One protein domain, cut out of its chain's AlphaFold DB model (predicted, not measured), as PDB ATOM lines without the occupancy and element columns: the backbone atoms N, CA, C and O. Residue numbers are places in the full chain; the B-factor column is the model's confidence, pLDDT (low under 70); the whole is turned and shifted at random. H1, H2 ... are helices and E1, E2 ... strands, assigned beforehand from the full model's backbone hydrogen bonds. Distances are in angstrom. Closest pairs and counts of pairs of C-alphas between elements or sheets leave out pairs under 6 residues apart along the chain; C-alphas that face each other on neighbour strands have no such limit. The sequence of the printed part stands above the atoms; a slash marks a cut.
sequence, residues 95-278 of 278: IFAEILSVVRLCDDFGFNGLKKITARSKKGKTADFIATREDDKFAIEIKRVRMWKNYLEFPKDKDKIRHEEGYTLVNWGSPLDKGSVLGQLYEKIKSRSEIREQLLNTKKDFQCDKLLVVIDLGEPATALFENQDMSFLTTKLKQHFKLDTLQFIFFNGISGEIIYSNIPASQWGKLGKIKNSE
ATOM      1  N   ILE A  95     -91.193 -19.757  22.522       87.69
ATOM      2  CA  ILE A  95     -90.068 -19.011  23.104       87.69
ATOM      3  C   ILE A  95     -89.248 -19.898  24.044       87.69
ATOM      4  O   ILE A  95     -88.021 -19.931  23.949       87.69
ATOM      5  N   PHE A  96     -89.899 -20.636  24.945       85.44
ATOM      6  CA  PHE A  96     -89.186 -21.538  25.848       85.44
ATOM      7  C   PHE A  96     -88.479 -22.669  25.102       85.44
ATOM      8  O   PHE A  96     -87.351 -23.002  25.464       85.44
ATOM      9  N   ALA A  97     -89.072 -23.202  24.032       84.69
ATOM     10  CA  ALA A  97     -88.421 -24.188  23.175       84.69
ATOM     11  C   ALA A  97     -87.105 -23.654  22.594       84.69
ATOM     12  O   ALA A  97     -86.082 -24.343  22.627       84.69
ATOM     13  N   GLU A  98     -87.091 -22.407  22.119       90.25
ATOM     14  CA  GLU A  98     -85.865 -21.765  21.645       90.25
ATOM     15  C   GLU A  98     -84.833 -21.595  22.769       90.25
ATOM     16  O   GLU A  98     -83.669 -21.956  22.595       90.25
ATOM     17  N   ILE A  99     -85.249 -21.093  23.937       91.31
ATOM     18  CA  ILE A  99     -84.381 -20.887  25.112       91.31
ATOM     19  C   ILE A  99     -83.742 -22.205  25.576       91.31
ATOM     20  O   ILE A  99     -82.559 -22.244  25.926       91.31
ATOM     21  N   LEU A 100     -84.504 -23.298  25.583       89.00
ATOM     22  CA  LEU A 100     -83.995 -24.626  25.925       89.00
ATOM     23  C   LEU A 100     -83.017 -25.132  24.863       89.00
ATOM     24  O   LEU A 100     -81.935 -25.618  25.201       89.00
ATOM     25  N   SER A 101     -83.346 -24.942  23.586       90.38
ATOM     26  CA  SER A 101     -82.493 -25.355  22.469       90.38
ATOM     27  C   SER A 101     -81.117 -24.693  22.509       90.38
ATOM     28  O   SER A 101     -80.117 -25.359  22.256       90.38
ATOM     29  N   VAL A 102     -81.037 -23.409  22.882       92.69
ATOM     30  CA  VAL A 102     -79.760 -22.687  23.040       92.69
ATOM     31  C   VAL A 102     -78.826 -23.408  24.014       92.69
ATOM     32  O   VAL A 102     -77.643 -23.581  23.721       92.69
ATOM     33  N   VAL A 103     -79.347 -23.861  25.157       91.25
ATOM     34  CA  VAL A 103     -78.545 -24.573  26.164       91.25
ATOM     35  C   VAL A 103     -78.067 -25.917  25.631       91.25
ATOM     36  O   VAL A 103     -76.889 -26.230  25.776       91.25
ATOM     37  N   ARG A 104     -78.950 -26.679  24.978       87.94
ATOM     38  CA  ARG A 104     -78.635 -28.022  24.463       87.94
ATOM     39  C   ARG A 104     -77.622 -27.983  23.326       87.94
ATOM     40  O   ARG A 104     -76.676 -28.766  23.305       87.94
ATOM     41  N   LEU A 105     -77.761 -27.021  22.412       91.81
ATOM     42  CA  LEU A 105     -76.780 -26.801  21.350       91.81
ATOM     43  C   LEU A 105     -75.375 -26.606  21.935       91.81
ATOM     44  O   LEU A 105     -74.417 -27.202  21.447       91.81
ATOM     45  N   CYS A 106     -75.243 -25.833  23.011       91.44
ATOM     46  CA  CYS A 106     -73.950 -25.641  23.658       91.44
ATOM     47  C   CYS A 106     -73.475 -26.860  24.460       91.44
ATOM     48  O   CYS A 106     -72.321 -27.260  24.324       91.44
ATOM     49  N   ASP A 107     -74.333 -27.435  25.298       88.81
ATOM     50  CA  ASP A 107     -73.932 -28.477  26.248       88.81
ATOM     51  C   ASP A 107     -73.713 -29.836  25.591       88.81
ATOM     52  O   ASP A 107     -72.711 -30.502  25.856       88.81
ATOM     53  N   ASP A 108     -74.648 -30.241  24.735       86.19
ATOM     54  CA  ASP A 108     -74.691 -31.597  24.189       86.19
ATOM     55  C   ASP A 108     -74.035 -31.658  22.818       86.19
ATOM     56  O   ASP A 108     -73.354 -32.627  22.497       86.19
ATOM     57  N   PHE A 109     -74.175 -30.599  22.022       87.50
ATOM     58  CA  PHE A 109     -73.666 -30.562  20.650       87.50
ATOM     59  C   PHE A 109     -72.402 -29.715  20.480       87.50
ATOM     60  O   PHE A 109     -71.908 -29.585  19.362       87.50
ATOM     61  N   GLY A 110     -71.864 -29.142  21.562       90.25
ATOM     62  CA  GLY A 110     -70.573 -28.449  21.549       90.25
ATOM     63  C   GLY A 110     -70.543 -27.154  20.732       90.25
ATOM     64  O   GLY A 110     -69.463 -26.699  20.353       90.25
ATOM     65  N   PHE A 111     -71.700 -26.552  20.447       93.25
ATOM     66  CA  PHE A 111     -71.747 -25.260  19.770       93.25
ATOM     67  C   PHE A 111     -71.227 -24.142  20.675       93.25
ATOM     68  O   PHE A 111     -71.481 -24.096  21.880       93.25
ATOM     69  N   ASN A 112     -70.535 -23.186  20.074       94.12
ATOM     70  CA  ASN A 112     -70.021 -21.992  20.720       94.12
ATOM     71  C   ASN A 112     -70.392 -20.739  19.912       94.12
ATOM     72  O   ASN A 112     -70.870 -20.817  18.779       94.12
ATOM     73  N   GLY A 113     -70.233 -19.568  20.535       93.69
ATOM     74  CA  GLY A 113     -70.516 -18.288  19.882       93.69
ATOM     75  C   GLY A 113     -71.963 -18.137  19.399       93.69
ATOM     76  O   GLY A 113     -72.188 -17.456  18.397       93.69
ATOM     77  N   LEU A 114     -72.926 -18.780  20.075       96.31
ATOM     78  CA  LEU A 114     -74.338 -18.749  19.697       96.31
ATOM     79  C   LEU A 114     -74.869 -17.307  19.730       96.31
ATOM     80  O   LEU A 114     -74.730 -16.608  20.732       96.31
ATOM     81  N   LYS A 115     -75.505 -16.858  18.645       95.12
ATOM     82  CA  LYS A 115     -76.084 -15.512  18.531       95.12
ATOM     83  C   LYS A 115     -77.471 -15.577  17.912       95.12
ATOM     84  O   LYS A 115     -77.621 -16.061  16.793       95.12
ATOM     85  N   LYS A 116     -78.467 -15.023  18.611       94.69
ATOM     86  CA  LYS A 116     -79.825 -14.855  18.076       94.69
ATOM     87  C   LYS A 116     -79.870 -13.703  17.078       94.69
ATOM     88  O   LYS A 116     -79.475 -12.575  17.415       94.69
ATOM     89  N   ILE A 117     -80.381 -13.981  15.887       92.25
ATOM     90  CA  ILE A 117     -80.578 -13.014  14.812       92.25
ATOM     91  C   ILE A 117     -81.942 -12.356  15.015       92.25
ATOM     92  O   ILE A 117     -82.968 -13.019  15.086       92.25
ATOM     93  N   THR A 118     -81.956 -11.031  15.139       79.44
ATOM     94  CA  THR A 118     -83.193 -10.248  15.319       79.44
ATOM     95  C   THR A 118     -83.493  -9.318  14.150       79.44
ATOM     96  O   THR A 118     -84.558  -8.710  14.104       79.44
ATOM     97  N   ALA A 119     -82.555  -9.173  13.214       64.94
ATOM     98  CA  ALA A 119     -82.720  -8.328  12.042       64.94
ATOM     99  C   ALA A 119     -83.347  -9.130  10.898       64.94
ATOM    100  O   ALA A 119     -82.895 -10.230  10.593       64.94
ATOM    101  N   ARG A 120     -84.346  -8.553  10.219       61.81
ATOM    102  CA  ARG A 120     -84.732  -9.027   8.884       61.81
ATOM    103  C   ARG A 120     -83.587  -8.711   7.929       61.81
ATOM    104  O   ARG A 120     -83.031  -7.612   7.992       61.81
ATOM    105  N   SER A 121     -83.223  -9.646   7.058       59.34
ATOM    106  CA  SER A 121     -82.242  -9.324   6.030       59.34
ATOM    107  C   SER A 121     -82.845  -8.361   5.015       59.34
ATOM    108  O   SER A 121     -84.063  -8.243   4.876       59.34
ATOM    109  N   LYS A 122     -81.984  -7.707   4.228       60.59
ATOM    110  CA  LYS A 122     -82.422  -6.916   3.067       60.59
ATOM    111  C   LYS A 122     -83.183  -7.757   2.025       60.59
ATOM    112  O   LYS A 122     -83.773  -7.182   1.119       60.59
ATOM    113  N   LYS A 123     -83.134  -9.093   2.120       63.62
ATOM    114  CA  LYS A 123     -83.699 -10.046   1.154       63.62
ATOM    115  C   LYS A 123     -84.851 -10.889   1.699       63.62
ATOM    116  O   LYS A 123     -85.416 -11.648   0.927       63.62
ATOM    117  N   GLY A 124     -85.206 -10.759   2.977       75.88
ATOM    118  CA  GLY A 124     -86.290 -11.534   3.572       75.88
ATOM    119  C   GLY A 124     -86.044 -11.898   5.033       75.88
ATOM    120  O   GLY A 124     -85.296 -11.240   5.760       75.88
ATOM    121  N   LYS A 125     -86.720 -12.952   5.488       85.50
ATOM    122  CA  LYS A 125     -86.515 -13.499   6.833       85.50
ATOM    123  C   LYS A 125     -85.187 -14.262   6.883       85.50
ATOM    124  O   LYS A 125     -84.791 -14.904   5.910       85.50
ATOM    125  N   THR A 126     -84.509 -14.172   8.019       91.75
ATOM    126  CA  THR A 126     -83.342 -14.991   8.364       91.75
ATOM    127  C   THR A 126     -83.773 -16.115   9.297       91.75
ATOM    128  O   THR A 126     -84.917 -16.157   9.756       91.75
ATOM    129  N   ALA A 127     -82.847 -17.024   9.555       93.94
ATOM    130  CA  ALA A 127     -82.978 -18.048  10.558       93.94
ATOM    131  C   ALA A 127     -82.839 -17.445  11.959       93.94
ATOM    132  O   ALA A 127     -82.417 -16.292  12.108       93.94
ATOM    133  N   ASP A 128     -83.186 -18.224  12.974       94.69
ATOM    134  CA  ASP A 128     -83.213 -17.756  14.357       94.69
ATOM    135  C   ASP A 128     -81.816 -17.483  14.937       94.69
ATOM    136  O   ASP A 128     -81.631 -16.510  15.674       94.69
ATOM    137  N   PHE A 129     -80.820 -18.319  14.617       96.75
ATOM    138  CA  PHE A 129     -79.482 -18.242  15.212       96.75
ATOM    139  C   PHE A 129     -78.351 -18.480  14.205       96.75
ATOM    140  O   PHE A 129     -78.507 -19.135  13.174       96.75
ATOM    141  N   ILE A 130     -77.167 -17.989  14.571       97.25
ATOM    142  CA  ILE A 130     -75.886 -18.496  14.076       97.25
ATOM    143  C   ILE A 130     -75.047 -19.021  15.236       97.25
ATOM    144  O   ILE A 130     -75.166 -18.533  16.363       97.25
ATOM    145  N   ALA A 131     -74.176 -19.980  14.952       97.38
ATOM    146  CA  ALA A 131     -73.204 -20.495  15.908       97.38
ATOM    147  C   ALA A 131     -72.025 -21.147  15.191       97.38
ATOM    148  O   ALA A 131     -72.116 -21.441  14.001       97.38
ATOM    149  N   THR A 132     -70.954 -21.417  15.923       95.75
ATOM    150  CA  THR A 132     -69.811 -22.181  15.424       95.75
ATOM    151  C   THR A 132     -69.725 -23.508  16.163       95.75
ATOM    152  O   THR A 132     -69.981 -23.576  17.366       95.75
ATOM    153  N   ARG A 133     -69.371 -24.575  15.452       92.25
ATOM    154  CA  ARG A 133     -68.980 -25.856  16.041       92.25
ATOM    155  C   ARG A 133     -67.769 -26.356  15.279       92.25
ATOM    156  O   ARG A 133     -67.829 -26.429  14.056       92.25
ATOM    157  N   GLU A 134     -66.714 -26.710  16.009       87.81
ATOM    158  CA  GLU A 134     -65.399 -26.977  15.411       87.81
ATOM    159  C   GLU A 134     -64.995 -25.767  14.549       87.81
ATOM    160  O   GLU A 134     -65.023 -24.642  15.056       87.81
ATOM    161  N   ASP A 135     -64.706 -25.979  13.269       91.06
ATOM    162  CA  ASP A 135     -64.324 -24.928  12.322       91.06
ATOM    163  C   ASP A 135     -65.492 -24.449  11.443       91.06
ATOM    164  O   ASP A 135     -65.331 -23.536  10.636       91.06
ATOM    165  N   ASP A 136     -66.686 -25.032  11.602       93.81
ATOM    166  CA  ASP A 136     -67.847 -24.717  10.775       93.81
ATOM    167  C   ASP A 136     -68.785 -23.719  11.454       93.81
ATOM    168  O   ASP A 136     -69.207 -23.880  12.607       93.81
ATOM    169  N   LYS A 137     -69.223 -22.724  10.686       96.19
ATOM    170  CA  LYS A 137     -70.295 -21.811  11.066       96.19
ATOM    171  C   LYS A 137     -71.641 -22.316  10.555       96.19
ATOM    172  O   LYS A 137     -71.812 -22.646   9.383       96.19
ATOM    173  N   PHE A 138     -72.638 -22.324  11.428       97.06
ATOM    174  CA  PHE A 138     -73.976 -22.828  11.151       97.06
ATOM    175  C   PHE A 138     -75.008 -21.706  11.125       97.06
ATOM    176  O   PHE A 138     -75.031 -20.856  12.016       97.06
ATOM    177  N   ALA A 139     -75.907 -21.769  10.143       96.62
ATOM    178  CA  ALA A 139     -77.217 -21.130  10.213       96.62
ATOM    179  C   ALA A 139     -78.205 -22.108  10.862       96.62
ATOM    180  O   ALA A 139     -78.309 -23.252  10.414       96.62
ATOM    181  N   ILE A 140     -78.903 -21.670  11.910       97.00
ATOM    182  CA  ILE A 140     -79.718 -22.536  12.766       97.00
ATOM    183  C   ILE A 140     -81.144 -21.995  12.837       97.00
ATOM    184  O   ILE A 140     -81.357 -20.869  13.287       97.00
ATOM    185  N   GLU A 141     -82.108 -22.817  12.434       95.06
ATOM    186  CA  GLU A 141     -83.539 -22.539  12.572       95.06
ATOM    187  C   GLU A 141     -84.156 -23.448  13.634       95.06
ATOM    188  O   GLU A 141     -83.945 -24.661  13.596       95.06
ATOM    189  N   ILE A 142     -84.938 -22.887  14.557       92.31
ATOM    190  CA  ILE A 142     -85.547 -23.634  15.658       92.31
ATOM    191  C   ILE A 142     -87.063 -23.598  15.517       92.31
ATOM    192  O   ILE A 142     -87.689 -22.545  15.565       92.31
ATOM    193  N   LYS A 143     -87.692 -24.763  15.355       88.94
ATOM    194  CA  LYS A 143     -89.146 -24.863  15.210       88.94
ATOM    195  C   LYS A 143     -89.749 -25.790  16.250       88.94
ATOM    196  O   LYS A 143     -89.443 -26.975  16.278       88.94
ATOM    197  N   ARG A 144     -90.729 -25.282  16.997       85.69
ATOM    198  CA  ARG A 144     -91.655 -26.129  17.753       85.69
ATOM    199  C   ARG A 144     -92.782 -26.637  16.871       85.69
ATOM    200  O   ARG A 144     -93.444 -25.863  16.170       85.69
ATOM    201  N   VAL A 145     -93.009 -27.945  16.902       80.62
ATOM    202  CA  VAL A 145     -94.123 -28.627  16.253       80.62
ATOM    203  C   VAL A 145     -95.092 -29.086  17.332       80.62
ATOM    204  O   VAL A 145     -94.837 -30.012  18.089       80.62
ATOM    205  N   ARG A 146     -96.251 -28.431  17.382       74.00
ATOM    206  CA  ARG A 146     -97.327 -28.785  18.309       74.00
ATOM    207  C   ARG A 146     -98.073 -30.002  17.751       74.00
ATOM    208  O   ARG A 146     -98.817 -29.887  16.768       74.00
ATOM    209  N   MET A 147     -97.825 -31.166  18.344       63.09
ATOM    210  CA  MET A 147     -98.492 -32.421  17.987       63.09
ATOM    211  C   MET A 147     -99.935 -32.442  18.531       63.09
ATOM    212  O   MET A 147    -100.866 -32.752  17.813       63.09
ATOM    213  N   TRP A 148    -100.214 -31.981  19.748       55.88
ATOM    214  CA  TRP A 148    -101.527 -32.263  20.351       55.88
ATOM    215  C   TRP A 148    -102.744 -31.516  19.796       55.88
ATOM    216  O   TRP A 148    -103.818 -32.104  19.710       55.88
ATOM    217  N   LYS A 149    -102.597 -30.269  19.335       52.22
ATOM    218  CA  LYS A 149    -103.746 -29.457  18.889       52.22
ATOM    219  C   LYS A 149    -104.458 -30.005  17.638       52.22
ATOM    220  O   LYS A 149    -105.590 -29.623  17.376       52.22
ATOM    221  N   ASN A 150    -103.812 -30.911  16.892       44.00
ATOM    222  CA  ASN A 150    -104.355 -31.457  15.640       44.00
ATOM    223  C   ASN A 150    -104.409 -32.996  15.585       44.00
ATOM    224  O   ASN A 150    -105.047 -33.520  14.683       44.00
ATOM    225  N   TYR A 151    -103.723 -33.717  16.480       47.75
ATOM    226  CA  TYR A 151    -103.596 -35.182  16.386       47.75
ATOM    227  C   TYR A 151    -104.609 -35.928  17.272       47.75
ATOM    228  O   TYR A 151    -104.766 -37.134  17.129       47.75
ATOM    229  N   LEU A 152    -105.334 -35.209  18.142       43.31
ATOM    230  CA  LEU A 152    -106.488 -35.717  18.892       43.31
ATOM    231  C   LEU A 152    -107.819 -35.215  18.316       43.31
ATOM    232  O   LEU A 152    -108.761 -34.952  19.061       43.31
ATOM    233  N   GLU A 153    -107.968 -35.182  16.990       40.84
ATOM    234  CA  GLU A 153    -109.252 -35.668  16.483       40.84
ATOM    235  C   GLU A 153    -109.250 -37.184  16.711       40.84
ATOM    236  O   GLU A 153    -108.954 -37.972  15.815       40.84
ATOM    237  N   PHE A 154    -109.538 -37.601  17.952       40.69
ATOM    238  CA  PHE A 154    -110.072 -38.939  18.179       40.69
ATOM    239  C   PHE A 154    -111.158 -39.156  17.118       40.69
ATOM    240  O   PHE A 154    -111.953 -38.231  16.900       40.69
ATOM    241  N   PRO A 155    -111.212 -40.322  16.447       38.94
ATOM    242  CA  PRO A 155    -112.337 -40.644  15.585       38.94
ATOM    243  C   PRO A 155    -113.626 -40.260  16.316       38.94
ATOM    244  O   PRO A 155    -113.870 -40.729  17.427       38.94
ATOM    245  N   LYS A 156    -114.418 -39.348  15.735       40.25
ATOM    246  CA  LYS A 156    -115.661 -38.852  16.355       40.25
ATOM    247  C   LYS A 156    -116.659 -39.991  16.633       40.25
ATOM    248  O   LYS A 156    -117.563 -39.822  17.448       40.25
ATOM    249  N   ASP A 157    -116.433 -41.155  16.026       40.22
ATOM    250  CA  ASP A 157    -117.117 -42.415  16.294       40.22
ATOM    251  C   ASP A 157    -116.508 -43.146  17.499       40.22
ATOM    252  O   ASP A 157    -115.598 -43.973  17.378       40.22
ATOM    253  N   LYS A 158    -117.080 -42.878  18.677       37.62
ATOM    254  CA  LYS A 158    -116.781 -43.585  19.936       37.62
ATOM    255  C   LYS A 158    -117.027 -45.101  19.862       37.62
ATOM    256  O   LYS A 158    -116.466 -45.841  20.666       37.62
ATOM    257  N   ASP A 159    -117.795 -45.571  18.882       39.34
ATOM    258  CA  ASP A 159    -118.193 -46.978  18.751       39.34
ATOM    259  C   ASP A 159    -117.142 -47.871  18.072       39.34
ATOM    260  O   ASP A 159    -117.300 -49.089  18.037       39.34
ATOM    261  N   LYS A 160    -116.039 -47.301  17.564       38.16
ATOM    262  CA  LYS A 160    -114.916 -48.074  16.994       38.16
ATOM    263  C   LYS A 160    -113.701 -48.190  17.913       38.16
ATOM    264  O   LYS A 160    -112.694 -48.763  17.511       38.16
ATOM    265  N   ILE A 161    -113.780 -47.666  19.136       41.47
ATOM    266  CA  ILE A 161    -112.663 -47.663  20.087       41.47
ATOM    267  C   ILE A 161    -113.081 -48.411  21.350       41.47
ATOM    268  O   ILE A 161    -113.309 -47.839  22.413       41.47
ATOM    269  N   ARG A 162    -113.183 -49.730  21.221       32.47
ATOM    270  CA  ARG A 162    -113.050 -50.643  22.353       32.47
ATOM    271  C   ARG A 162    -112.105 -51.752  21.941       32.47
ATOM    272  O   ARG A 162    -112.506 -52.604  21.166       32.47
ATOM    273  N   HIS A 163    -110.891 -51.728  22.475       34.53
ATOM    274  CA  HIS A 163    -110.185 -52.947  22.837       34.53
ATOM    275  C   HIS A 163    -109.347 -52.707  24.091       34.53
ATOM    276  O   HIS A 163    -108.953 -51.583  24.404       34.53
ATOM    277  N   GLU A 164    -109.240 -53.798  24.831       36.38
ATOM    278  CA  GLU A 164    -108.785 -53.955  26.200       36.38
ATOM    279  C   GLU A 164    -107.283 -53.664  26.339       36.38
ATOM    280  O   GLU A 164    -106.507 -53.926  25.429       36.38
ATOM    281  N   GLU A 165    -106.913 -53.106  27.494       32.31
ATOM    282  CA  GLU A 165    -105.541 -52.990  28.008       32.31
ATOM    283  C   GLU A 165    -104.513 -52.252  27.121       32.31
ATOM    284  O   GLU A 165    -103.691 -52.844  26.436       32.31
ATOM    285  N   GLY A 166    -104.475 -50.919  27.268       35.78
ATOM    286  CA  GLY A 166    -103.240 -50.133  27.136       35.78
ATOM    287  C   GLY A 166    -102.792 -49.773  25.715       35.78
ATOM    288  O   GLY A 166    -102.084 -50.524  25.062       35.78
ATOM    289  N   TYR A 167    -103.080 -48.525  25.328       31.73
ATOM    290  CA  TYR A 167    -102.589 -47.800  24.144       31.73
ATOM    291  C   TYR A 167    -103.140 -48.266  22.785       31.73
ATOM    292  O   TYR A 167    -102.811 -49.311  22.238       31.73
ATOM    293  N   THR A 168    -103.983 -47.414  22.198       36.59
ATOM    294  CA  THR A 168    -104.534 -47.582  20.851       36.59
ATOM    295  C   THR A 168    -103.403 -47.571  19.823       36.59
ATOM    296  O   THR A 168    -102.661 -46.594  19.731       36.59
ATOM    297  N   LEU A 169    -103.297 -48.649  19.038       38.66
ATOM    298  CA  LEU A 169    -102.457 -48.750  17.844       38.66
ATOM    299  C   LEU A 169    -102.648 -47.509  16.963       38.66
ATOM    300  O   LEU A 169    -103.666 -47.350  16.286       38.66
ATOM    301  N   VAL A 170    -101.651 -46.625  16.974       48.28
ATOM    302  CA  VAL A 170    -101.487 -45.590  15.958       48.28
ATOM    303  C   VAL A 170    -101.450 -46.309  14.613       48.28
ATOM    304  O   VAL A 170    -100.652 -47.224  14.418       48.28
ATOM    305  N   ASN A 171    -102.338 -45.946  13.687       43.75
ATOM    306  CA  ASN A 171    -102.305 -46.508  12.344       43.75
ATOM    307  C   ASN A 171    -101.043 -45.985  11.640       43.75
ATOM    308  O   ASN A 171    -101.016 -44.864  11.130       43.75
ATOM    309  N   TRP A 172     -99.975 -46.778  11.694       45.94
ATOM    310  CA  TRP A 172     -98.663 -46.413  11.169       45.94
ATOM    311  C   TRP A 172     -98.647 -46.274   9.643       45.94
ATOM    312  O   TRP A 172     -97.824 -45.515   9.138       45.94
ATOM    313  N   GLY A 173     -99.589 -46.911   8.929       47.75
ATOM    314  CA  GLY A 173     -99.741 -46.804   7.471       47.75
ATOM    315  C   GLY A 173     -98.422 -46.952   6.699       47.75
ATOM    316  O   GLY A 173     -97.433 -47.482   7.202       47.75
ATOM    317  N   SER A 174     -98.374 -46.454   5.464       57.16
ATOM    318  CA  SER A 174     -97.088 -46.096   4.864       57.16
ATOM    319  C   SER A 174     -96.480 -44.924   5.656       57.16
ATOM    320  O   SER A 174     -97.214 -43.998   6.026       57.16
ATOM    321  N   PRO A 175     -95.150 -44.876   5.868       58.97
ATOM    322  CA  PRO A 175     -94.468 -43.832   6.647       58.97
ATOM    323  C   PRO A 175     -94.751 -42.372   6.235       58.97
ATOM    324  O   PRO A 175     -94.413 -41.450   6.972       58.97
ATOM    325  N   LEU A 176     -95.351 -42.136   5.059       62.06
ATOM    326  CA  LEU A 176     -95.766 -40.813   4.569       62.06
ATOM    327  C   LEU A 176     -97.241 -40.727   4.157       62.06
ATOM    328  O   LEU A 176     -97.633 -39.754   3.506       62.06
ATOM    329  N   ASP A 177     -98.073 -41.706   4.509       66.75
ATOM    330  CA  ASP A 177     -99.514 -41.533   4.353       66.75
ATOM    331  C   ASP A 177     -99.950 -40.317   5.172       66.75
ATOM    332  O   ASP A 177     -99.574 -40.164   6.331       66.75
ATOM    333  N   LYS A 178    -100.768 -39.435   4.586       59.06
ATOM    334  CA  LYS A 178    -101.205 -38.194   5.256       59.06
ATOM    335  C   LYS A 178    -101.926 -38.441   6.588       59.06
ATOM    336  O   LYS A 178    -102.045 -37.515   7.380       59.06
ATOM    337  N   GLY A 179    -102.424 -39.659   6.806       58.22
ATOM    338  CA  GLY A 179    -103.051 -40.086   8.054       58.22
ATOM    339  C   GLY A 179    -102.076 -40.599   9.118       58.22
ATOM    340  O   GLY A 179    -102.441 -40.584  10.289       58.22
ATOM    341  N   SER A 180    -100.850 -41.007   8.762       68.81
ATOM    342  CA  SER A 180     -99.877 -41.510   9.739       68.81
ATOM    343  C   SER A 180     -99.259 -40.364  10.541       68.81
ATOM    344  O   SER A 180     -99.111 -39.240  10.053       68.81
ATOM    345  N   VAL A 181     -98.887 -40.635  11.794       71.06
ATOM    346  CA  VAL A 181     -98.304 -39.619  12.689       71.06
ATOM    347  C   VAL A 181     -97.001 -39.055  12.107       71.06
ATOM    348  O   VAL A 181     -96.785 -37.842  12.126       71.06
ATOM    349  N   LEU A 182     -96.175 -39.911  11.499       75.25
ATOM    350  CA  LEU A 182     -94.937 -39.511  10.833       75.25
ATOM    351  C   LEU A 182     -95.191 -38.683   9.558       75.25
ATOM    352  O   LEU A 182     -94.517 -37.674   9.335       75.25
ATOM    353  N   GLY A 183     -96.194 -39.050   8.751       74.94
ATOM    354  CA  GLY A 183     -96.592 -38.303   7.554       74.94
ATOM    355  C   GLY A 183     -97.140 -36.909   7.876       74.94
ATOM    356  O   GLY A 183     -96.793 -35.928   7.211       74.94
ATOM    357  N   GLN A 184     -97.928 -36.782   8.944       76.75
ATOM    358  CA  GLN A 184     -98.402 -35.486   9.434       76.75
ATOM    359  C   GLN A 184     -97.251 -34.616   9.959       76.75
ATOM    360  O   GLN A 184     -97.211 -33.412   9.678       76.75
ATOM    361  N   LEU A 185     -96.284 -35.206  10.673       79.69
ATOM    362  CA  LEU A 185     -95.093 -34.493  11.137       79.69
ATOM    363  C   LEU A 185     -94.260 -33.992   9.950       79.69
ATOM    364  O   LEU A 185     -93.871 -32.820   9.920       79.69
ATOM    365  N   TYR A 186     -94.058 -34.844   8.941       84.19
ATOM    366  CA  TYR A 186     -93.422 -34.465   7.683       84.19
ATOM    367  C   TYR A 186     -94.119 -33.264   7.041       84.19
ATOM    368  O   TYR A 186     -93.458 -32.260   6.786       84.19
ATOM    369  N   GLU A 187     -95.441 -33.309   6.841       82.50
ATOM    370  CA  GLU A 187     -96.177 -32.196   6.232       82.50
ATOM    371  C   GLU A 187     -96.130 -30.921   7.090       82.50
ATOM    372  O   GLU A 187     -96.005 -29.826   6.540       82.50
ATOM    373  N   LYS A 188     -96.134 -31.013   8.427       82.06
ATOM    374  CA  LYS A 188     -95.987 -29.840   9.310       82.06
ATOM    375  C   LYS A 188     -94.621 -29.171   9.211       82.06
ATOM    376  O   LYS A 188     -94.547 -27.945   9.291       82.06
ATOM    377  N   ILE A 189     -93.545 -29.939   9.070       84.88
ATOM    378  CA  ILE A 189     -92.199 -29.369   8.914       84.88
ATOM    379  C   ILE A 189     -92.032 -28.840   7.485       84.88
ATOM    380  O   ILE A 189     -91.581 -27.715   7.288       84.88
ATOM    381  N   LYS A 190     -92.462 -29.619   6.489       83.25
ATOM    382  CA  LYS A 190     -92.401 -29.284   5.062       83.25
ATOM    383  C   LYS A 190     -93.201 -28.033   4.696       83.25
ATOM    384  O   LYS A 190     -92.717 -27.201   3.936       83.25
ATOM    385  N   SER A 191     -94.420 -27.895   5.218       80.38
ATOM    386  CA  SER A 191     -95.309 -26.756   4.928       80.38
ATOM    387  C   SER A 191     -94.790 -25.425   5.466       80.38
ATOM    388  O   SER A 191     -95.276 -24.371   5.055       80.38
ATOM    389  N   ARG A 192     -93.759 -25.438   6.321       77.88
ATOM    390  CA  ARG A 192     -93.013 -24.236   6.708       77.88
ATOM    391  C   ARG A 192     -92.058 -23.852   5.582       77.88
ATOM    392  O   ARG A 192     -90.839 -23.947   5.716       77.88
ATOM    393  N   SER A 193     -92.646 -23.411   4.472       65.00
ATOM    394  CA  SER A 193     -91.967 -23.010   3.233       65.00
ATOM    395  C   SER A 193     -90.821 -22.022   3.470       65.00
ATOM    396  O   SER A 193     -89.825 -22.045   2.747       65.00
ATOM    397  N   GLU A 194     -90.924 -21.215   4.526       81.25
ATOM    398  CA  GLU A 194     -89.923 -20.225   4.908       81.25
ATOM    399  C   GLU A 194     -88.622 -20.834   5.459       81.25
ATOM    400  O   GLU A 194     -87.583 -20.203   5.293       81.25
ATOM    401  N   ILE A 195     -88.609 -22.052   6.033       88.81
ATOM    402  CA  ILE A 195     -87.399 -22.628   6.671       88.81
ATOM    403  C   ILE A 195     -86.224 -22.647   5.692       88.81
ATOM    404  O   ILE A 195     -85.114 -22.222   6.012       88.81
ATOM    405  N   ARG A 196     -86.474 -23.126   4.468       90.50
ATOM    406  CA  ARG A 196     -85.447 -23.207   3.428       90.50
ATOM    407  C   ARG A 196     -84.898 -21.825   3.087       90.50
ATOM    408  O   ARG A 196     -83.688 -21.659   2.961       90.50
ATOM    409  N   GLU A 197     -85.784 -20.850   2.912       90.44
ATOM    410  CA  GLU A 197     -85.407 -19.484   2.558       90.44
ATOM    411  C   GLU A 197     -84.628 -18.812   3.694       90.44
ATOM    412  O   GLU A 197     -83.549 -18.275   3.457       90.44
ATOM    413  N   GLN A 198     -85.111 -18.923   4.933       92.00
ATOM    414  CA  GLN A 198     -84.469 -18.393   6.135       92.00
ATOM    415  C   GLN A 198     -83.040 -18.915   6.296       92.00
ATOM    416  O   GLN A 198     -82.109 -18.132   6.506       92.00
ATOM    417  N   LEU A 199     -82.848 -20.226   6.146       93.56
ATOM    418  CA  LEU A 199     -81.534 -20.862   6.226       93.56
ATOM    419  C   LEU A 199     -80.600 -20.397   5.107       93.56
ATOM    420  O   LEU A 199     -79.450 -20.060   5.378       93.56
ATOM    421  N   LEU A 200     -81.078 -20.337   3.860       92.38
ATOM    422  CA  LEU A 200     -80.266 -19.900   2.720       92.38
ATOM    423  C   LEU A 200     -79.902 -18.412   2.792       92.38
ATOM    424  O   LEU A 200     -78.754 -18.054   2.521       92.38
ATOM    425  N   ASN A 201     -80.845 -17.562   3.199       92.81
ATOM    426  CA  ASN A 201     -80.604 -16.141   3.437       92.81
ATOM    427  C   ASN A 201     -79.544 -15.961   4.524       92.81
ATOM    428  O   ASN A 201     -78.557 -15.265   4.315       92.81
ATOM    429  N   THR A 202     -79.680 -16.671   5.644       94.31
ATOM    430  CA  THR A 202     -78.715 -16.601   6.754       94.31
ATOM    431  C   THR A 202     -77.345 -17.111   6.352       94.31
ATOM    432  O   THR A 202     -76.336 -16.473   6.645       94.31
ATOM    433  N   LYS A 203     -77.301 -18.233   5.627       93.94
ATOM    434  CA  LYS A 203     -76.056 -18.788   5.104       93.94
ATOM    435  C   LYS A 203     -75.309 -17.764   4.262       93.94
ATOM    436  O   LYS A 203     -74.109 -17.587   4.445       93.94
ATOM    437  N   LYS A 204     -76.026 -17.056   3.389       93.12
ATOM    438  CA  LYS A 204     -75.461 -16.009   2.541       93.12
ATOM    439  C   LYS A 204     -75.042 -14.769   3.330       93.12
ATOM    440  O   LYS A 204     -73.914 -14.314   3.179       93.12
ATOM    441  N   ASP A 205     -75.936 -14.227   4.148       92.88
ATOM    442  CA  ASP A 205     -75.747 -12.927   4.800       92.88
ATOM    443  C   ASP A 205     -74.718 -12.985   5.934       92.88
ATOM    444  O   ASP A 205     -74.038 -11.999   6.209       92.88
ATOM    445  N   PHE A 206     -74.569 -14.152   6.566       93.69
ATOM    446  CA  PHE A 206     -73.641 -14.371   7.672       93.69
ATOM    447  C   PHE A 206     -72.480 -15.303   7.317       93.69
ATOM    448  O   PHE A 206     -71.725 -15.654   8.223       93.69
ATOM    449  N   GLN A 207     -72.313 -15.680   6.043       94.44
ATOM    450  CA  GLN A 207     -71.228 -16.552   5.565       94.44
ATOM    451  C   GLN A 207     -71.137 -17.855   6.376       94.44
ATOM    452  O   GLN A 207     -70.113 -18.153   6.978       94.44
ATOM    453  N   CYS A 208     -72.250 -18.583   6.475       95.19
ATOM    454  CA  CYS A 208     -72.259 -19.877   7.160       95.19
ATOM    455  C   CYS A 208     -71.840 -20.997   6.198       95.19
ATOM    456  O   CYS A 208     -72.131 -20.957   5.002       95.19
ATOM    457  N   ASP A 209     -71.238 -22.044   6.740       94.62
ATOM    458  CA  ASP A 209     -70.796 -23.222   5.998       94.62
ATOM    459  C   ASP A 209     -71.920 -24.257   5.933       94.62
ATOM    460  O   ASP A 209     -72.253 -24.799   4.869       94.62
ATOM    461  N   LYS A 210     -72.587 -24.466   7.072       95.06
ATOM    462  CA  LYS A 210     -73.569 -25.535   7.281       95.06
ATOM    463  C   LYS A 210     -74.932 -24.995   7.710       95.06
ATOM    464  O   LYS A 210     -75.090 -23.837   8.097       95.06
ATOM    465  N   LEU A 211     -75.945 -25.849   7.575       95.75
ATOM    466  CA  LEU A 211     -77.340 -25.538   7.879       95.75
ATOM    467  C   LEU A 211     -77.854 -26.533   8.913       95.75
ATOM    468  O   LEU A 211     -77.607 -27.732   8.778       95.75
ATOM    469  N   LEU A 212     -78.600 -26.056   9.898       96.00
ATOM    470  CA  LEU A 212     -79.173 -26.885  10.949       96.00
ATOM    471  C   LEU A 212     -80.624 -26.481  11.208       96.00
ATOM    472  O   LEU A 212     -80.941 -25.300  11.325       96.00
ATOM    473  N   VAL A 213     -81.490 -27.480  11.337       94.62
ATOM    474  CA  VAL A 213     -82.854 -27.313  11.836       94.62
ATOM    475  C   VAL A 213     -82.991 -28.068  13.152       94.62
ATOM    476  O   VAL A 213     -82.626 -29.238  13.257       94.62
ATOM    477  N   VAL A 214     -83.526 -27.388  14.154       93.25
ATOM    478  CA  VAL A 214     -83.715 -27.885  15.516       93.25
ATOM    479  C   VAL A 214     -85.225 -27.956  15.739       93.25
ATOM    480  O   VAL A 214     -85.907 -26.934  15.692       93.25
ATOM    481  N   ILE A 215     -85.773 -29.161  15.891       90.12
ATOM    482  CA  ILE A 215     -87.216 -29.399  16.002       90.12
ATOM    483  C   ILE A 215     -87.590 -29.813  17.427       90.12
ATOM    484  O   ILE A 215     -87.211 -30.895  17.874       90.12
ATOM    485  N   ASP A 216     -88.385 -28.980  18.099       86.94
ATOM    486  CA  ASP A 216     -89.059 -29.338  19.353       86.94
ATOM    487  C   ASP A 216     -90.368 -30.064  19.026       86.94
ATOM    488  O   ASP A 216     -91.255 -29.475  18.403       86.94
ATOM    489  N   LEU A 217     -90.505 -31.320  19.444       79.56
ATOM    490  CA  LEU A 217     -91.717 -32.116  19.223       79.56
ATOM    491  C   LEU A 217     -92.693 -32.131  20.420       79.56
ATOM    492  O   LEU A 217     -93.821 -32.608  20.275       79.56
ATOM    493  N   GLY A 218     -92.304 -31.596  21.584       72.69
ATOM    494  CA  GLY A 218     -93.085 -31.683  22.826       72.69
ATOM    495  C   GLY A 218     -93.215 -33.103  23.412       72.69
ATOM    496  O   GLY A 218     -92.606 -34.056  22.925       72.69
ATOM    497  N   GLU A 219     -94.027 -33.236  24.468       58.12
ATOM    498  CA  GLU A 219     -94.034 -34.389  25.392       58.12
ATOM    499  C   GLU A 219     -94.309 -35.796  24.833       58.12
ATOM    500  O   GLU A 219     -93.676 -36.724  25.334       58.12
ATOM    501  N   PRO A 220     -95.171 -36.042  23.827       58.75
ATOM    502  CA  PRO A 220     -95.458 -37.422  23.435       58.75
ATOM    503  C   PRO A 220     -94.423 -38.005  22.476       58.75
ATOM    504  O   PRO A 220     -94.479 -39.184  22.152       58.75
ATOM    505  N   ALA A 221     -93.499 -37.194  21.968       61.09
ATOM    506  CA  ALA A 221     -92.710 -37.583  20.811       61.09
ATOM    507  C   ALA A 221     -91.715 -38.718  21.092       61.09
ATOM    508  O   ALA A 221     -91.512 -39.559  20.224       61.09
ATOM    509  N   THR A 222     -91.145 -38.793  22.300       57.31
ATOM    510  CA  THR A 222     -90.231 -39.886  22.695       57.31
ATOM    511  C   THR A 222     -90.924 -41.242  22.780       57.31
ATOM    512  O   THR A 222     -90.286 -42.257  22.540       57.31
ATOM    513  N   ALA A 223     -92.221 -41.272  23.099       63.31
ATOM    514  CA  ALA A 223     -93.005 -42.507  23.144       63.31
ATOM    515  C   ALA A 223     -93.556 -42.913  21.768       63.31
ATOM    516  O   ALA A 223     -94.041 -44.029  21.605       63.31
ATOM    517  N   LEU A 224     -93.530 -41.995  20.798       67.25
ATOM    518  CA  LEU A 224     -94.174 -42.170  19.500       67.25
ATOM    519  C   LEU A 224     -93.208 -42.460  18.361       67.25
ATOM    520  O   LEU A 224     -93.682 -42.922  17.336       67.25
ATOM    521  N   PHE A 225     -91.919 -42.147  18.483       73.44
ATOM    522  CA  PHE A 225     -90.981 -42.258  17.368       73.44
ATOM    523  C   PHE A 225     -89.727 -43.019  17.757       73.44
ATOM    524  O   PHE A 225     -89.080 -42.709  18.757       73.44
ATOM    525  N   GLU A 226     -89.331 -43.951  16.899       75.38
ATOM    526  CA  GLU A 226     -88.038 -44.609  16.989       75.38
ATOM    527  C   GLU A 226     -86.978 -43.856  16.168       75.38
ATOM    528  O   GLU A 226     -87.268 -43.063  15.266       75.38
ATOM    529  N   ASN A 227     -85.700 -44.151  16.422       77.62
ATOM    530  CA  ASN A 227     -84.586 -43.578  15.657       77.62
ATOM    531  C   ASN A 227     -84.718 -43.809  14.141       77.62
ATOM    532  O   ASN A 227     -84.332 -42.949  13.345       77.62
ATOM    533  N   GLN A 228     -85.265 -44.959  13.733       80.38
ATOM    534  CA  GLN A 228     -85.481 -45.281  12.323       80.38
ATOM    535  C   GLN A 228     -86.517 -44.363  11.660       80.38
ATOM    536  O   GLN A 228     -86.273 -43.882  10.550       80.38
ATOM    537  N   ASP A 229     -87.600 -44.024  12.366       81.62
ATOM    538  CA  ASP A 229     -88.634 -43.105  11.880       81.62
ATOM    539  C   ASP A 229     -88.049 -41.714  11.648       81.62
ATOM    540  O   ASP A 229     -88.241 -41.094  10.596       81.62
ATOM    541  N   MET A 230     -87.260 -41.239  12.611       84.25
ATOM    542  CA  MET A 230     -86.645 -39.915  12.561       84.25
ATOM    543  C   MET A 230     -85.537 -39.824  11.506       84.25
ATOM    544  O   MET A 230     -85.387 -38.790  10.842       84.25
ATOM    545  N   SER A 231     -84.797 -40.912  11.285       85.19
ATOM    546  CA  SER A 231     -83.826 -41.029  10.193       85.19
ATOM    547  C   SER A 231     -84.499 -41.000   8.818       85.19
ATOM    548  O   SER A 231     -84.093 -40.240   7.925       85.19
ATOM    549  N   PHE A 232     -85.591 -41.754   8.657       86.06
ATOM    550  CA  PHE A 232     -86.399 -41.738   7.442       86.06
ATOM    551  C   PHE A 232     -86.981 -40.342   7.176       86.06
ATOM    552  O   PHE A 232     -86.799 -39.791   6.084       86.06
ATOM    553  N   LEU A 233     -87.598 -39.721   8.185       85.94
ATOM    554  CA  LEU A 233     -88.144 -38.366   8.107       85.94
ATOM    555  C   LEU A 233     -87.074 -37.350   7.699       85.94
ATOM    556  O   LEU A 233     -87.286 -36.547   6.789       85.94
ATOM    557  N   THR A 234     -85.900 -37.414   8.326       88.50
ATOM    558  CA  THR A 234     -84.753 -36.559   8.001       88.50
ATOM    559  C   THR A 234     -84.355 -36.696   6.535       88.50
ATOM    560  O   THR A 234     -84.150 -35.694   5.848       88.50
ATOM    561  N   THR A 235     -84.286 -37.926   6.026       88.19
ATOM    562  CA  THR A 235     -83.966 -38.199   4.619       88.19
ATOM    563  C   THR A 235     -84.992 -37.554   3.686       88.19
ATOM    564  O   THR A 235     -84.621 -36.875   2.724       88.19
ATOM    565  N   LYS A 236     -86.286 -37.686   3.997       87.62
ATOM    566  CA  LYS A 236     -87.372 -37.091   3.204       87.62
ATOM    567  C   LYS A 236     -87.370 -35.568   3.249       87.62
ATOM    568  O   LYS A 236     -87.549 -34.930   2.213       87.62
ATOM    569  N   LEU A 237     -87.098 -34.969   4.406       88.25
ATOM    570  CA  LEU A 237     -86.986 -33.516   4.542       88.25
ATOM    571  C   LEU A 237     -85.782 -32.959   3.772       88.25
ATOM    572  O   LEU A 237     -85.925 -31.946   3.091       88.25
ATOM    573  N   LYS A 238     -84.623 -33.630   3.799       88.75
ATOM    574  CA  LYS A 238     -83.460 -33.237   2.979       88.75
ATOM    575  C   LYS A 238     -83.780 -33.267   1.486       88.75
ATOM    576  O   LYS A 238     -83.494 -32.294   0.789       88.75
ATOM    577  N   GLN A 239     -84.418 -34.343   1.018       88.00
ATOM    578  CA  GLN A 239     -84.871 -34.474  -0.373       88.00
ATOM    579  C   GLN A 239     -85.850 -33.358  -0.750       88.00
ATOM    580  O   GLN A 239     -85.731 -32.763  -1.819       88.00
ATOM    581  N   HIS A 240     -86.793 -33.039   0.142       87.94
ATOM    582  CA  HIS A 240     -87.770 -31.983  -0.085       87.94
ATOM    583  C   HIS A 240     -87.119 -30.596  -0.169       87.94
ATOM    584  O   HIS A 240     -87.341 -29.862  -1.133       87.94
ATOM    585  N   PHE A 241     -86.294 -30.235   0.817       86.88
ATOM    586  CA  PHE A 241     -85.645 -28.925   0.855       86.88
ATOM    587  C   PHE A 241     -84.525 -28.779  -0.186       86.88
ATOM    588  O   PHE A 241     -84.162 -27.647  -0.522       86.88
ATOM    589  N   LYS A 242     -84.015 -29.894  -0.732       87.50
ATOM    590  CA  LYS A 242     -82.878 -29.950  -1.667       87.50
ATOM    591  C   LYS A 242     -81.640 -29.268  -1.077       87.50
ATOM    592  O   LYS A 242     -81.048 -28.382  -1.692       87.50
ATOM    593  N   LEU A 243     -81.321 -29.625   0.168       83.06
ATOM    594  CA  LEU A 243     -80.208 -29.076   0.944       83.06
ATOM    595  C   LEU A 243     -79.381 -30.228   1.528       83.06
ATOM    596  O   LEU A 243     -79.653 -30.697   2.632       83.06
ATOM    597  N   ASP A 244     -78.357 -30.675   0.805       75.38
ATOM    598  CA  ASP A 244     -77.582 -31.867   1.193       75.38
ATOM    599  C   ASP A 244     -76.794 -31.662   2.498       75.38
ATOM    600  O   ASP A 244     -76.655 -32.577   3.313       75.38
ATOM    601  N   THR A 245     -76.364 -30.423   2.759       80.31
ATOM    602  CA  THR A 245     -75.650 -30.031   3.985       80.31
ATOM    603  C   THR A 245     -76.572 -29.796   5.184       80.31
ATOM    604  O   THR A 245     -76.097 -29.361   6.231       80.31
ATOM    605  N   LEU A 246     -77.886 -30.000   5.038       89.06
ATOM    606  CA  LEU A 246     -78.854 -29.757   6.103       89.06
ATOM    607  C   LEU A 246     -78.750 -30.831   7.184       89.06
ATOM    608  O   LEU A 246     -78.851 -32.029   6.910       89.06
ATOM    609  N   GLN A 247     -78.565 -30.398   8.422       91.62
ATOM    610  CA  GLN A 247     -78.581 -31.243   9.608       91.62
ATOM    611  C   GLN A 247     -79.882 -31.044  10.385       91.62
ATOM    612  O   GLN A 247     -80.540 -30.011  10.256       91.62
ATOM    613  N   PHE A 248     -80.251 -32.052  11.173       88.56
ATOM    614  CA  PHE A 248     -81.446 -32.052  12.001       88.56
ATOM    615  C   PHE A 248     -81.133 -32.549  13.411       88.56
ATOM    616  O   PHE A 248     -80.429 -33.546  13.598       88.56
ATOM    617  N   ILE A 249     -81.710 -31.864  14.393       87.12
ATOM    618  CA  ILE A 249     -81.812 -32.316  15.781       87.12
ATOM    619  C   ILE A 249     -83.292 -32.305  16.146       87.12
ATOM    620  O   ILE A 249     -83.970 -31.308  15.911       87.12
ATOM    621  N   PHE A 250     -83.774 -33.389  16.741       84.31
ATOM    622  CA  PHE A 250     -85.120 -33.496  17.287       84.31
ATOM    623  C   PHE A 250     -85.026 -33.737  18.785       84.31
ATOM    624  O   PHE A 250     -84.288 -34.616  19.232       84.31
ATOM    625  N   PHE A 251     -85.774 -32.957  19.554       81.81
ATOM    626  CA  PHE A 251     -85.807 -33.048  21.007       81.81
ATOM    627  C   PHE A 251     -87.243 -33.046  21.520       81.81
ATOM    628  O   PHE A 251     -88.171 -32.578  20.854       81.81
ATOM    629  N   ASN A 252     -87.406 -33.592  22.719       70.31
ATOM    630  CA  ASN A 252     -88.633 -33.523  23.490       70.31
ATOM    631  C   ASN A 252     -88.644 -32.220  24.301       70.31
ATOM    632  O   ASN A 252     -87.723 -31.952  25.070       70.31
ATOM    633  N   GLY A 253     -89.681 -31.405  24.113       62.22
ATOM    634  CA  GLY A 253     -89.730 -30.025  24.595       62.22
ATOM    635  C   GLY A 253     -89.611 -29.831  26.101       62.22
ATOM    636  O   GLY A 253     -88.996 -28.854  26.513       62.22
ATOM    637  N   ILE A 254     -90.174 -30.724  26.924       54.81
ATOM    638  CA  ILE A 254     -90.224 -30.524  28.387       54.81
ATOM    639  C   ILE A 254     -89.046 -31.209  29.091       54.81
ATOM    640  O   ILE A 254     -88.401 -30.596  29.941       54.81
ATOM    641  N   SER A 255     -88.690 -32.436  28.695       61.47
ATOM    642  CA  SER A 255     -87.508 -33.118  29.244       61.47
ATOM    643  C   SER A 255     -86.190 -32.583  28.671       61.47
ATOM    644  O   SER A 255     -85.126 -32.769  29.266       61.47
ATOM    645  N   GLY A 256     -86.238 -31.932  27.504       63.66
ATOM    646  CA  GLY A 256     -85.056 -31.557  26.728       63.66
ATOM    647  C   GLY A 256     -84.316 -32.762  26.132       63.66
ATOM    648  O   GLY A 256     -83.214 -32.604  25.602       63.66
ATOM    649  N   GLU A 257     -84.875 -33.969  26.232       75.31
ATOM    650  CA  GLU A 257     -84.248 -35.202  25.761       75.31
ATOM    651  C   GLU A 257     -84.067 -35.185  24.240       75.31
ATOM    652  O   GLU A 257     -84.953 -34.750  23.505       75.31
ATOM    653  N   ILE A 258     -82.907 -35.637  23.761       79.12
ATOM    654  CA  ILE A 258     -82.640 -35.746  22.324       79.12
ATOM    655  C   ILE A 258     -83.303 -37.031  21.840       79.12
ATOM    656  O   ILE A 258     -82.891 -38.117  22.232       79.12
ATOM    657  N   ILE A 259     -84.300 -36.892  20.970       80.12
ATOM    658  CA  ILE A 259     -84.995 -38.020  20.343       80.12
ATOM    659  C   ILE A 259     -84.138 -38.571  19.209       80.12
ATOM    660  O   ILE A 259     -83.972 -39.774  19.071       80.12
ATOM    661  N   TYR A 260     -83.590 -37.677  18.384       85.81
ATOM    662  CA  TYR A 260     -82.772 -38.056  17.241       85.81
ATOM    663  C   TYR A 260     -81.846 -36.915  16.831       85.81
ATOM    664  O   TYR A 260     -82.221 -35.740  16.847       85.81
ATOM    665  N   SER A 261     -80.645 -37.260  16.377       87.31
ATOM    666  CA  SER A 261     -79.779 -36.339  15.652       87.31
ATOM    667  C   SER A 261     -79.070 -37.067  14.523       87.31
ATOM    668  O   SER A 261     -78.555 -38.165  14.713       87.31
ATOM    669  N   ASN A 262     -78.988 -36.427  13.355       87.06
ATOM    670  CA  ASN A 262     -78.118 -36.902  12.279       87.06
ATOM    671  C   ASN A 262     -76.683 -36.349  12.379       87.06
ATOM    672  O   ASN A 262     -75.904 -36.494  11.437       87.06
ATOM    673  N   ILE A 263     -76.344 -35.701  13.498       84.06
ATOM    674  CA  ILE A 263     -74.969 -35.381  13.874       84.06
ATOM    675  C   ILE A 263     -74.398 -36.611  14.596       84.06
ATOM    676  O   ILE A 263     -74.955 -37.002  15.625       84.06
ATOM    677  N   PRO A 264     -73.300 -37.213  14.101       78.62
ATOM    678  CA  PRO A 264     -72.673 -38.368  14.735       78.62
ATOM    679  C   PRO A 264     -72.376 -38.136  16.219       78.62
ATOM    680  O   PRO A 264     -71.846 -37.087  16.577       78.62
ATOM    681  N   ALA A 265     -72.646 -39.128  17.074       76.31
ATOM    682  CA  ALA A 265     -72.382 -39.046  18.518       76.31
ATOM    683  C   ALA A 265     -70.904 -38.766  18.849       76.31
ATOM    684  O   ALA A 265     -70.594 -38.104  19.833       76.31
ATOM    685  N   SER A 266     -69.979 -39.206  17.987       70.62
ATOM    686  CA  SER A 266     -68.550 -38.884  18.085       70.62
ATOM    687  C   SER A 266     -68.238 -37.388  17.954       70.62
ATOM    688  O   SER A 266     -67.148 -36.967  18.325       70.62
ATOM    689  N   GLN A 267     -69.182 -36.598  17.439       67.81
ATOM    690  CA  GLN A 267     -69.093 -35.146  17.257       67.81
ATOM    691  C   GLN A 267     -69.914 -34.373  18.298       67.81
ATOM    692  O   GLN A 267     -70.100 -33.162  18.177       67.81
ATOM    693  N   TRP A 268     -70.470 -35.059  19.298       77.62
ATOM    694  CA  TRP A 268     -71.160 -34.399  20.400       77.62
ATOM    695  C   TRP A 268     -70.128 -33.823  21.377       77.62
ATOM    696  O   TRP A 268     -68.978 -34.266  21.437       77.62
ATOM    697  N   GLY A 269     -70.518 -32.805  22.147       62.84
ATOM    698  CA  GLY A 269     -69.646 -32.200  23.156       62.84
ATOM    699  C   GLY A 269     -69.197 -33.224  24.209       62.84
ATOM    700  O   GLY A 269     -69.728 -34.329  24.290       62.84
ATOM    701  N   LYS A 270     -68.249 -32.860  25.087       54.56
ATOM    702  CA  LYS A 270     -67.697 -33.755  26.137       54.56
ATOM    703  C   LYS A 270     -68.749 -34.412  27.060       54.56
ATOM    704  O   LYS A 270     -68.399 -35.326  27.802       54.56
ATOM    705  N   LEU A 271     -70.007 -33.964  27.023       47.00
ATOM    706  CA  LEU A 271     -71.146 -34.506  27.773       47.00
ATOM    707  C   LEU A 271     -72.044 -35.467  26.963       47.00
ATOM    708  O   LEU A 271     -72.914 -36.103  27.544       47.00
ATOM    709  N   GLY A 272     -71.804 -35.651  25.661       43.16
ATOM    710  CA  GLY A 272     -72.593 -36.495  24.757       43.16
ATOM    711  C   GLY A 272     -72.420 -38.008  24.917       43.16
ATOM    712  O   GLY A 272     -72.777 -38.761  24.015       43.16
ATOM    713  N   LYS A 273     -71.897 -38.487  26.054       39.72
ATOM    714  CA  LYS A 273     -72.007 -39.906  26.414       39.72
ATOM    715  C   LYS A 273     -73.416 -40.159  26.947       39.72
ATOM    716  O   LYS A 273     -73.613 -40.299  28.153       39.72
ATOM    717  N   ILE A 274     -74.400 -40.206  26.050       42.25
ATOM    718  CA  ILE A 274     -75.643 -40.919  26.347       42.25
ATOM    719  C   ILE A 274     -75.241 -42.365  26.647       42.25
ATOM    720  O   ILE A 274     -74.431 -42.952  25.928       42.25
ATOM    721  N   LYS A 275     -75.755 -42.909  27.757       36.19
ATOM    722  CA  LYS A 275     -75.704 -44.341  28.044       36.19
ATOM    723  C   LYS A 275     -76.287 -45.065  26.832       36.19
ATOM    724  O   LYS A 275     -77.500 -45.085  26.669       36.19
ATOM    725  N   ASN A 276     -75.431 -45.647  26.001       31.61
ATOM    726  CA  ASN A 276     -75.854 -46.771  25.186       31.61
ATOM    727  C   ASN A 276     -76.256 -47.849  26.192       31.61
ATOM    728  O   ASN A 276     -75.403 -48.366  26.914       31.61
ATOM    729  N   SER A 277     -77.559 -48.074  26.334       30.92
ATOM    730  CA  SER A 277     -78.066 -49.312  26.900       30.92
ATOM    731  C   SER A 277     -77.586 -50.445  26.001       30.92
ATOM    732  O   SER A 277     -77.806 -50.400  24.788       30.92
ATOM    733  N   GLU A 278     -76.869 -51.380  26.616       31.44
ATOM    734  CA  GLU A 278     -76.719 -52.758  26.143       31.44
ATOM    735  C   GLU A 278     -78.080 -53.388  25.821       31.44
ATOM    736  O   GLU A 278     -79.081 -53.003  26.477       31.44
TER     737      GLU A 278
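What this domain is: This is residues 95 to 278 of the 278 residues of an uncharacterized protein of bacterium (Candidatus Ratteibacteria) CG_4_10_14_3_um_filter_41_18 (UniProt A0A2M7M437). Picture a twisted sheet of six strands that curls round helix H1 on one face, while H4 and H6 cover the other face and H3 packs on H6. From one end of this body a long loop, residues 152 to 169, sticks out free. The printed part has 184 residues with six named helices and six named strands, in the order H1 E1 E2 E3 H2 H3 H4 E4 H5 H6 E5 E6; the class is mixed, helices and strands, and so is the sheet, which runs E1 E2 E3 E4 E5 E6 with parallel and antiparallel neighbours. The whole is compact, with a radius of gyration of the C-alphas of 17.7 A, and spans 57 by 42 by 28 A.

Where its parts are: Find C-alpha 95 at (-90.068, -19.011, 23.104); from there H1 runs through residues 95 to 107, 19.0 A. Next come E1, residues 112 to 116, E2, residues 129 to 133, and E3, residues 136 to 144, the longest strand at 24.8 A. H2 is short, residues 148 to 151. Look next at C-alpha 181, at (-98.304, -39.619, 12.689), where H3 begins; it runs to residue 190, 14.1 A. H4 holds residues 194 to 205, 15.9 A, and E4 residues 210 to 216, 20.0 A. After H5, residues 221 to 224, you reach H6, residues 227 to 241, 20.9 A. E5 follows at residues 246 to 251, 16.8 A, and E6 at residues 258 to 261, ending at C-alpha 261, (-79.779, -36.339, 15.652).

How they stand to each other: Begin at the edge strand E1. E1, E2 and E3 form a meander, each strand the antiparallel neighbour of the one before: look for N 112 and O 132 at 2.8 A, then N 138 and O 131 at 2.8 A. E3 and E4 are parallel, with N 143 and O 214 at 2.8 A, and E4 and E5 are parallel, with N 215 and O 249 at 2.8 A. E5 and the other edge strand, E6, form an antiparallel hairpin, with N 250 and O 260 at 2.8 A. Two strand-helix-strand units, parallel neighbour strands with helices between them, are E3, H2 H3 H4, E4 and E4, H5 H6, E5; the crossover of the second is right-handed. The arrangement has three layers, helices on both faces of a sheet: H1 is on one face of the sheet E1 E2 E3 E4 E5 E6, and H4 and H6 are on the opposite face. The closest C-alphas of H1 and E3 are those of Glu 98 and Ile 142, 6.3 A apart. H4 lies over E3 and E4 at a height over the sheet of 8.9 A, along the strands, at 25 degrees to E3 on the local plane; its closest C-alphas to E3 are those of Lys 203 and Ala 139, 5.7 A. H6 lies over E5 and E6 at a height of 9.0 A, slantwise to the strands, at 40 degrees to E5 on the local plane. H3 is not on the sheet; it touches H6 at Tyr 186 and Leu 233, their closest C-alphas, 6.6 A, at a shallow tilt of 31 degrees, the same way. H5 only grazes the sheet with residues 221 to 223, and H2 is not on it. Every O i to N i+4 pair is within hydrogen-bond range in H3, H4 and H6, and 8 of 9 in H1; H2 and H5 are too short for such a pair.

The domain as a whole: The C-alphas farthest apart are those of Lys 122 and Glu 164, 58.7 A. Without residues 152 to 169 the body spans 44 by 38 by 28 A. The printed part has no cut, and the long links are E1 to E2 and H2 to H3. Mean pLDDT of the printed part is 74.8; look for values under 70 in, among others, residues 147 to 180 and 269 to 278, the latter ending at the chain's last residue.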